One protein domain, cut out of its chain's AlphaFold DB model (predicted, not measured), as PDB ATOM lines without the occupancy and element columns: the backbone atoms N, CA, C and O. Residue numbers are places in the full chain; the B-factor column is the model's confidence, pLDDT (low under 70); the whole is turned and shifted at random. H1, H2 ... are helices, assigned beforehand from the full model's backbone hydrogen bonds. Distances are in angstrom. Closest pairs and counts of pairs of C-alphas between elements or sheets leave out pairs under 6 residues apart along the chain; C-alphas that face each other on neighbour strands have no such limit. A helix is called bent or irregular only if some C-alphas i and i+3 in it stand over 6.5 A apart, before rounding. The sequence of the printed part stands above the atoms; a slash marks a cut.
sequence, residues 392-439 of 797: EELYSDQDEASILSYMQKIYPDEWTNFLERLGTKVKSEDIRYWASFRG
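Overview. This is residues 392 to 439 of the 797 residues of an uncharacterized protein of Hordeum vulgare subsp. vulgare (UniProt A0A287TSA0). What does the backbone look like at first sight? It is an open ring of four helices: from short H1 a link leads to H2, H3 turns off from H2 at a corner, and H4 folds back towards H1 and H2, with few contacts between the helices. The link of residues 396 to 402 lies at one end of the length and H3 at the other. What is it made of, and how large is it? The printed part has 48 residues, with four named helices in the order H1, H2, H3, H4 and no named strand, and its class is all helix. It is compact, with a radius of gyration of the C-alphas of 10.7 A, and only just elongated, spanning 30 by 20 by 17 A.

Along the chain. Where does the first helix begin, and what follows? H1 is residues 392 to 395, 5.6 A long, with C-alpha 392 at (10.196, -31.938, 15.898). H2 is residues 403 to 410, 10.7 A long from first to last C-alpha. Where are the other two helices? H3, the longest, is residues 412 to 425, 19.3 A long, beginning with C-alpha 412 at (27.848, -19.138, 15.471); it is irregular, with C-alphas 421 and 424 being 9.4 A apart. H4 is residues 428 to 436, 12.2 A long, and ends with C-alpha 436 at (12.078, -18.784, 16.515).

Arrangement. How do H1, H2 and H3 stand to each other? H1 and H2 touch only at the corner by their link; their closest C-alphas, of Leu 394 and Ile 403, are 5.0 A apart. H2 and H3 are close but not clearly touching, with the closest C-alphas, of Gln 408 and Trp 415, 6.0 A apart, at a steep tilt of 56 degrees, opposite ways. H1 and H3 are apart. Where does H4 come? It is close to H2 but not clearly touching, with the closest C-alphas, of Leu 404 and Ala 435, 6.9 A apart, at a steep tilt of 59 degrees, the same way. H4 is also close to H1 but not clearly touching, with the closest C-alphas, of Leu 394 and Arg 432, 7.6 A apart, while H3 and H4 are near each other, with 9 pairs of C-alphas within 10 A. What do the N and O atoms show? Every O i to N i+4 pair is within hydrogen-bond range in H2 and H4, and 8 of 10 are in H3; H1 is too short for such a pair.

Size, cuts and confidence. How far does it reach? The two C-alphas farthest apart, of Gln 398 and Arg 421, are 30.2 A apart. Is there a cut or a long link? The printed part has no cut; the links H2 to H3 and H3 to H4 are tight, and H1 to H2 is short. Where is confidence low? The mean pLDDT of the printed part is 89.8, and residues 398 to 400 are under 70.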
ATOM      1  N   GLU A 392      10.200 -31.082  17.088       90.00
ATOM      2  CA  GLU A 392      10.196 -31.938  15.898       90.00
ATOM      3  C   GLU A 392      10.786 -31.221  14.678       90.00
ATOM      4  O   GLU A 392      11.704 -31.742  14.053       90.00
ATOM      5  N   GLU A 393      10.347 -29.999  14.381       89.81
ATOM      6  CA  GLU A 393      10.890 -29.207  13.267       89.81
ATOM      7  C   GLU A 393      12.365 -28.846  13.458       89.81
ATOM      8  O   GLU A 393      13.140 -28.851  12.501       89.81
ATOM      9  N   LEU A 394      12.775 -28.536  14.690       91.75
ATOM     10  CA  LEU A 394      14.142 -28.097  14.967       91.75
ATOM     11  C   LEU A 394      15.181 -29.190  14.769       91.75
ATOM     12  O   LEU A 394      16.318 -28.864  14.417       91.75
ATOM     13  N   TYR A 395      14.802 -30.442  15.019       90.69
ATOM     14  CA  TYR A 395      15.689 -31.604  14.980       90.69
ATOM     15  C   TYR A 395      15.431 -32.528  13.782       90.69
ATOM     16  O   TYR A 395      16.187 -33.476  13.592       90.69
ATOM     17  N   SER A 396      14.400 -32.268  12.975       86.25
ATOM     18  CA  SER A 396      14.104 -33.046  11.769       86.25
ATOM     19  C   SER A 396      15.150 -32.814  10.671       86.25
ATOM     20  O   SER A 396      15.422 -31.674  10.307       86.25
ATOM     21  N   ASP A 397      15.695 -33.897  10.111       73.88
ATOM     22  CA  ASP A 397      16.727 -33.885   9.057       73.88
ATOM     23  C   ASP A 397      16.146 -34.049   7.633       73.88
ATOM     24  O   ASP A 397      16.759 -34.679   6.772       73.88
ATOM     25  N   GLN A 398      14.943 -33.527   7.359       62.62
ATOM     26  CA  GLN A 398      14.275 -33.743   6.061       62.62
ATOM     27  C   GLN A 398      15.047 -33.189   4.847       62.62
ATOM     28  O   GLN A 398      14.911 -33.749   3.762       62.62
ATOM     29  N   ASP A 399      15.904 -32.178   5.040       58.12
ATOM     30  CA  ASP A 399      16.677 -31.498   3.988       58.12
ATOM     31  C   ASP A 399      18.194 -31.476   4.304       58.12
ATOM     32  O   ASP A 399      18.807 -30.415   4.419       58.12
ATOM     33  N   GLU A 400      18.810 -32.653   4.493       64.75
ATOM     34  CA  GLU A 400      20.254 -32.882   4.765       64.75
ATOM     35  C   GLU A 400      20.815 -32.318   6.092       64.75
ATOM     36  O   GLU A 400      21.826 -32.823   6.587       64.75
ATOM     37  N   ALA A 401      20.180 -31.306   6.691       77.31
ATOM     38  CA  ALA A 401      20.512 -30.765   8.006       77.31
ATOM     39  C   ALA A 401      19.281 -30.164   8.703       77.31
ATOM     40  O   ALA A 401      18.504 -29.432   8.091       77.31
ATOM     41  N   SER A 402      19.156 -30.398  10.009       89.00
ATOM     42  CA  SER A 402      18.094 -29.803  10.821       89.00
ATOM     43  C   SER A 402      18.135 -28.269  10.901       89.00
ATOM     44  O   SER A 402      19.203 -27.645  10.809       89.00
ATOM     45  N   ILE A 403      16.972 -27.638  11.139       90.00
ATOM     46  CA  ILE A 403      16.842 -26.172  11.279       90.00
ATOM     47  C   ILE A 403      17.806 -25.642  12.344       90.00
ATOM     48  O   ILE A 403      18.452 -24.608  12.144       90.00
ATOM     49  N   LEU A 404      17.942 -26.353  13.467       92.69
ATOM     50  CA  LEU A 404      18.853 -25.950  14.532       92.69
ATOM     51  C   LEU A 404      20.314 -25.965  14.062       92.69
ATOM     52  O   LEU A 404      21.035 -24.989  14.285       92.69
ATOM     53  N   SER A 405      20.737 -27.033  13.383       90.94
ATOM     54  CA  SER A 405      22.100 -27.160  12.847       90.94
ATOM     55  C   SER A 405      22.403 -26.058  11.831       90.94
ATOM     56  O   SER A 405      23.487 -25.466  11.837       90.94
ATOM     57  N   TYR A 406      21.421 -25.723  10.992       89.88
ATOM     58  CA  TYR A 406      21.517 -24.610  10.055       89.88
ATOM     59  C   TYR A 406      21.696 -23.265  10.777       89.88
ATOM     60  O   TYR A 406      22.641 -22.530  10.477       89.88
ATOM     61  N   MET A 407      20.853 -22.960  11.770       91.56
ATOM     62  CA  MET A 407      20.925 -21.705  12.534       91.56
ATOM     63  C   MET A 407      22.238 -21.548  13.301       91.56
ATOM     64  O   MET A 407      22.804 -20.456  13.317       91.56
ATOM     65  N   GLN A 408      22.758 -22.626  13.889       93.25
ATOM     66  CA  GLN A 408      24.064 -22.623  14.558       93.25
ATOM     67  C   GLN A 408      25.207 -22.292  13.591       93.25
ATOM     68  O   GLN A 408      26.177 -21.641  13.981       93.25
ATOM     69  N   LYS A 409      25.090 -22.704  12.324       91.19
ATOM     70  CA  LYS A 409      26.096 -22.439  11.289       91.19
ATOM     71  C   LYS A 409      26.072 -20.992  10.795       91.19
ATOM     72  O   LYS A 409      27.135 -20.447  10.509       91.19
ATOM     73  N   ILE A 410      24.891 -20.380  10.686       90.31
ATOM     74  CA  ILE A 410      24.756 -18.989  10.215       90.31
ATOM     75  C   ILE A 410      24.872 -17.944  11.339       90.31
ATOM     76  O   ILE A 410      25.240 -16.809  11.050       90.31
ATOM     77  N   TYR A 411      24.639 -18.326  12.602       93.50
ATOM     78  CA  TYR A 411      24.780 -17.464  13.788       93.50
ATOM     79  C   TYR A 411      25.698 -18.085  14.869       93.50
ATOM     80  O   TYR A 411      25.263 -18.303  16.007       93.50
ATOM     81  N   PRO A 412      26.966 -18.412  14.551       94.81
ATOM     82  CA  PRO A 412      27.848 -19.138  15.471       94.81
ATOM     83  C   PRO A 412      28.232 -18.325  16.718       94.81
ATOM     84  O   PRO A 412      28.343 -18.867  17.824       94.81
ATOM     85  N   ASP A 413      28.421 -17.017  16.560       95.06
ATOM     86  CA  ASP A 413      28.691 -16.079  17.648       95.06
ATOM     87  C   ASP A 413      27.476 -15.944  18.574       95.06
ATOM     88  O   ASP A 413      27.607 -16.061  19.793       95.06
ATOM     89  N   GLU A 414      26.279 -15.800  18.008       96.81
ATOM     90  CA  GLU A 414      25.054 -15.684  18.800       96.81
ATOM     91  C   GLU A 414      24.698 -16.980  19.539       96.81
ATOM     92  O   GLU A 414      24.209 -16.933  20.670       96.81
ATOM     93  N   TRP A 415      24.976 -18.146  18.948       96.50
ATOM     94  CA  TRP A 415      24.821 -19.430  19.638       96.50
ATOM     95  C   TRP A 415      25.778 -19.548  20.828       96.50
ATOM     96  O   TRP A 415      25.381 -19.950  21.923       96.50
ATOM     97  N   THR A 416      27.030 -19.121  20.651       96.50
ATOM     98  CA  THR A 416      28.022 -19.093  21.737       96.50
ATOM     99  C   THR A 416      27.564 -18.175  22.873       96.50
ATOM    100  O   THR A 416      27.575 -18.575  24.040       96.50
ATOM    101  N   ASN A 417      27.078 -16.976  22.543       97.06
ATOM    102  CA  ASN A 417      26.555 -16.016  23.517       97.06
ATOM    103  C   ASN A 417      25.285 -16.522  24.226       97.06
ATOM    104  O   ASN A 417      25.080 -16.229  25.410       97.06
ATOM    105  N   PHE A 418      24.442 -17.290  23.535       96.75
ATOM    106  CA  PHE A 418      23.261 -17.938  24.109       96.75
ATOM    107  C   PHE A 418      23.638 -18.973  25.170       96.75
ATOM    108  O   PHE A 418      23.143 -18.908  26.301       96.75
ATOM    109  N   LEU A 419      24.570 -19.873  24.841       95.50
ATOM    110  CA  LEU A 419      25.085 -20.867  25.785       95.50
ATOM    111  C   LEU A 419      25.783 -20.199  26.976       95.50
ATOM    112  O   LEU A 419      25.570 -20.599  28.120       95.50
ATOM    113  N   GLU A 420      26.544 -19.129  26.736       95.50
ATOM    114  CA  GLU A 420      27.169 -18.333  27.795       95.50
ATOM    115  C   GLU A 420      26.124 -17.709  28.745       95.50
ATOM    116  O   GLU A 420      26.359 -17.616  29.951       95.50
ATOM    117  N   ARG A 421      24.954 -17.297  28.232       93.94
ATOM    118  CA  ARG A 421      23.904 -16.633  29.030       93.94
ATOM    119  C   ARG A 421      23.204 -17.589  29.980       93.94
ATOM    120  O   ARG A 421      22.906 -17.229  31.117       93.94
ATOM    121  N   LEU A 422      22.856 -18.765  29.468       91.56
ATOM    122  CA  LEU A 422      22.053 -19.756  30.181       91.56
ATOM    123  C   LEU A 422      22.912 -20.745  30.978       91.56
ATOM    124  O   LEU A 422      22.414 -21.379  31.914       91.56
ATOM    125  N   GLY A 423      24.199 -20.864  30.641       88.50
ATOM    126  CA  GLY A 423      25.124 -21.798  31.270       88.50
ATOM    127  C   GLY A 423      24.650 -23.244  31.117       88.50
ATOM    128  O   GLY A 423      24.151 -23.652  30.075       88.50
ATOM    129  N   THR A 424      24.755 -24.034  32.184       79.94
ATOM    130  CA  THR A 424      24.388 -25.462  32.183       79.94
ATOM    131  C   THR A 424      22.877 -25.737  32.251       79.94
ATOM    132  O   THR A 424      22.479 -26.890  32.389       79.94
ATOM    133  N   LYS A 425      22.018 -24.708  32.188       81.31
ATOM    134  CA  LYS A 425      20.565 -24.810  32.445       81.31
ATOM    135  C   LYS A 425      19.681 -24.607  31.209       81.31
ATOM    136  O   LYS A 425      18.518 -24.243  31.363       81.31
ATOM    137  N   VAL A 426      20.210 -24.815  30.004       88.25
ATOM    138  CA  VAL A 426      19.443 -24.656  28.757       88.25
ATOM    139  C   VAL A 426      18.299 -25.676  28.708       88.25
ATOM    140  O   VAL A 426      18.544 -26.880  28.763       88.25
ATOM    141  N   LYS A 427      17.050 -25.206  28.610       92.88
ATOM    142  CA  LYS A 427      15.863 -26.056  28.396       92.88
ATOM    143  C   LYS A 427      15.513 -26.110  26.905       92.88
ATOM    144  O   LYS A 427      15.865 -25.184  26.177       92.88
ATOM    145  N   SER A 428      14.772 -27.130  26.445       90.88
ATOM    146  CA  SER A 428      14.375 -27.181  25.020       90.88
ATOM    147  C   SER A 428      13.519 -25.968  24.631       90.88
ATOM    148  O   SER A 428      13.764 -25.355  23.600       90.88
ATOM    149  N   GLU A 429      12.646 -25.495  25.527       91.81
ATOM    150  CA  GLU A 429      11.869 -24.266  25.320       91.81
ATOM    151  C   GLU A 429      12.755 -23.027  25.065       91.81
ATOM    152  O   GLU A 429      12.410 -22.176  24.245       91.81
ATOM    153  N   ASP A 430      13.924 -22.928  25.711       94.00
ATOM    154  CA  ASP A 430      14.863 -21.827  25.468       94.00
ATOM    155  C   ASP A 430      15.452 -21.901  24.050       94.00
ATOM    156  O   ASP A 430      15.597 -20.870  23.391       94.00
ATOM    157  N   ILE A 431      15.750 -23.114  23.567       95.50
ATOM    158  CA  ILE A 431      16.249 -23.368  22.204       95.50
ATOM    159  C   ILE A 431      15.161 -23.043  21.176       95.50
ATOM    160  O   ILE A 431      15.434 -22.346  20.197       95.50
ATOM    161  N   ARG A 432      13.916 -23.466  21.430       95.62
ATOM    162  CA  ARG A 432      12.762 -23.177  20.567       95.62
ATOM    163  C   ARG A 432      12.554 -21.682  20.375       95.62
ATOM    164  O   ARG A 432      12.417 -21.216  19.241       95.62
ATOM    165  N   TYR A 433      12.597 -20.906  21.457       95.62
ATOM    166  CA  TYR A 433      12.515 -19.447  21.370       95.62
ATOM    167  C   TYR A 433      13.744 -18.825  20.703       95.62
ATOM    168  O   TYR A 433      13.588 -17.923  19.878       95.62
ATOM    169  N   TRP A 434      14.952 -19.300  21.022       96.44
ATOM    170  CA  TRP A 434      16.184 -18.800  20.409       96.44
ATOM    171  C   TRP A 434      16.163 -18.950  18.883       96.44
ATOM    172  O   TRP A 434      16.482 -17.988  18.176       96.44
ATOM    173  N   ALA A 435      15.719 -20.109  18.390       96.06
ATOM    174  CA  ALA A 435      15.560 -20.381  16.967       96.06
ATOM    175  C   ALA A 435      14.418 -19.555  16.354       96.06
ATOM    176  O   ALA A 435      14.596 -18.877  15.341       96.06
ATOM    177  N   SER A 436      13.254 -19.517  17.011       96.06
ATOM    178  CA  SER A 436      12.078 -18.784  16.515       96.06
ATOM    179  C   SER A 436      12.349 -17.287  16.354       96.06
ATOM    180  O   SER A 436      11.924 -16.682  15.372       96.06
ATOM    181  N   PHE A 437      13.128 -16.688  17.258       95.56
ATOM    182  CA  PHE A 437      13.537 -15.283  17.177       95.56
ATOM    183  C   PHE A 437      14.524 -14.960  16.045       95.56
ATOM    184  O   PHE A 437      14.737 -13.782  15.757       95.56
ATOM    185  N   ARG A 438      15.105 -15.977  15.402       93.38
ATOM    186  CA  ARG A 438      15.994 -15.854  14.234       93.38
ATOM    187  C   ARG A 438      15.319 -16.272  12.931       93.38
ATOM    188  O   ARG A 438      15.768 -15.862  11.863       93.38
ATOM    189  N   GLY A 439      14.218 -17.019  13.015       92.06
ATOM    190  CA  GLY A 439      13.341 -17.339  11.890       92.06
ATOM    191  C   GLY A 439      12.387 -16.201  11.503       92.06
ATOM    192  O   GLY A 439      12.422 -15.107  12.069       92.06
TER     193      GLY A 439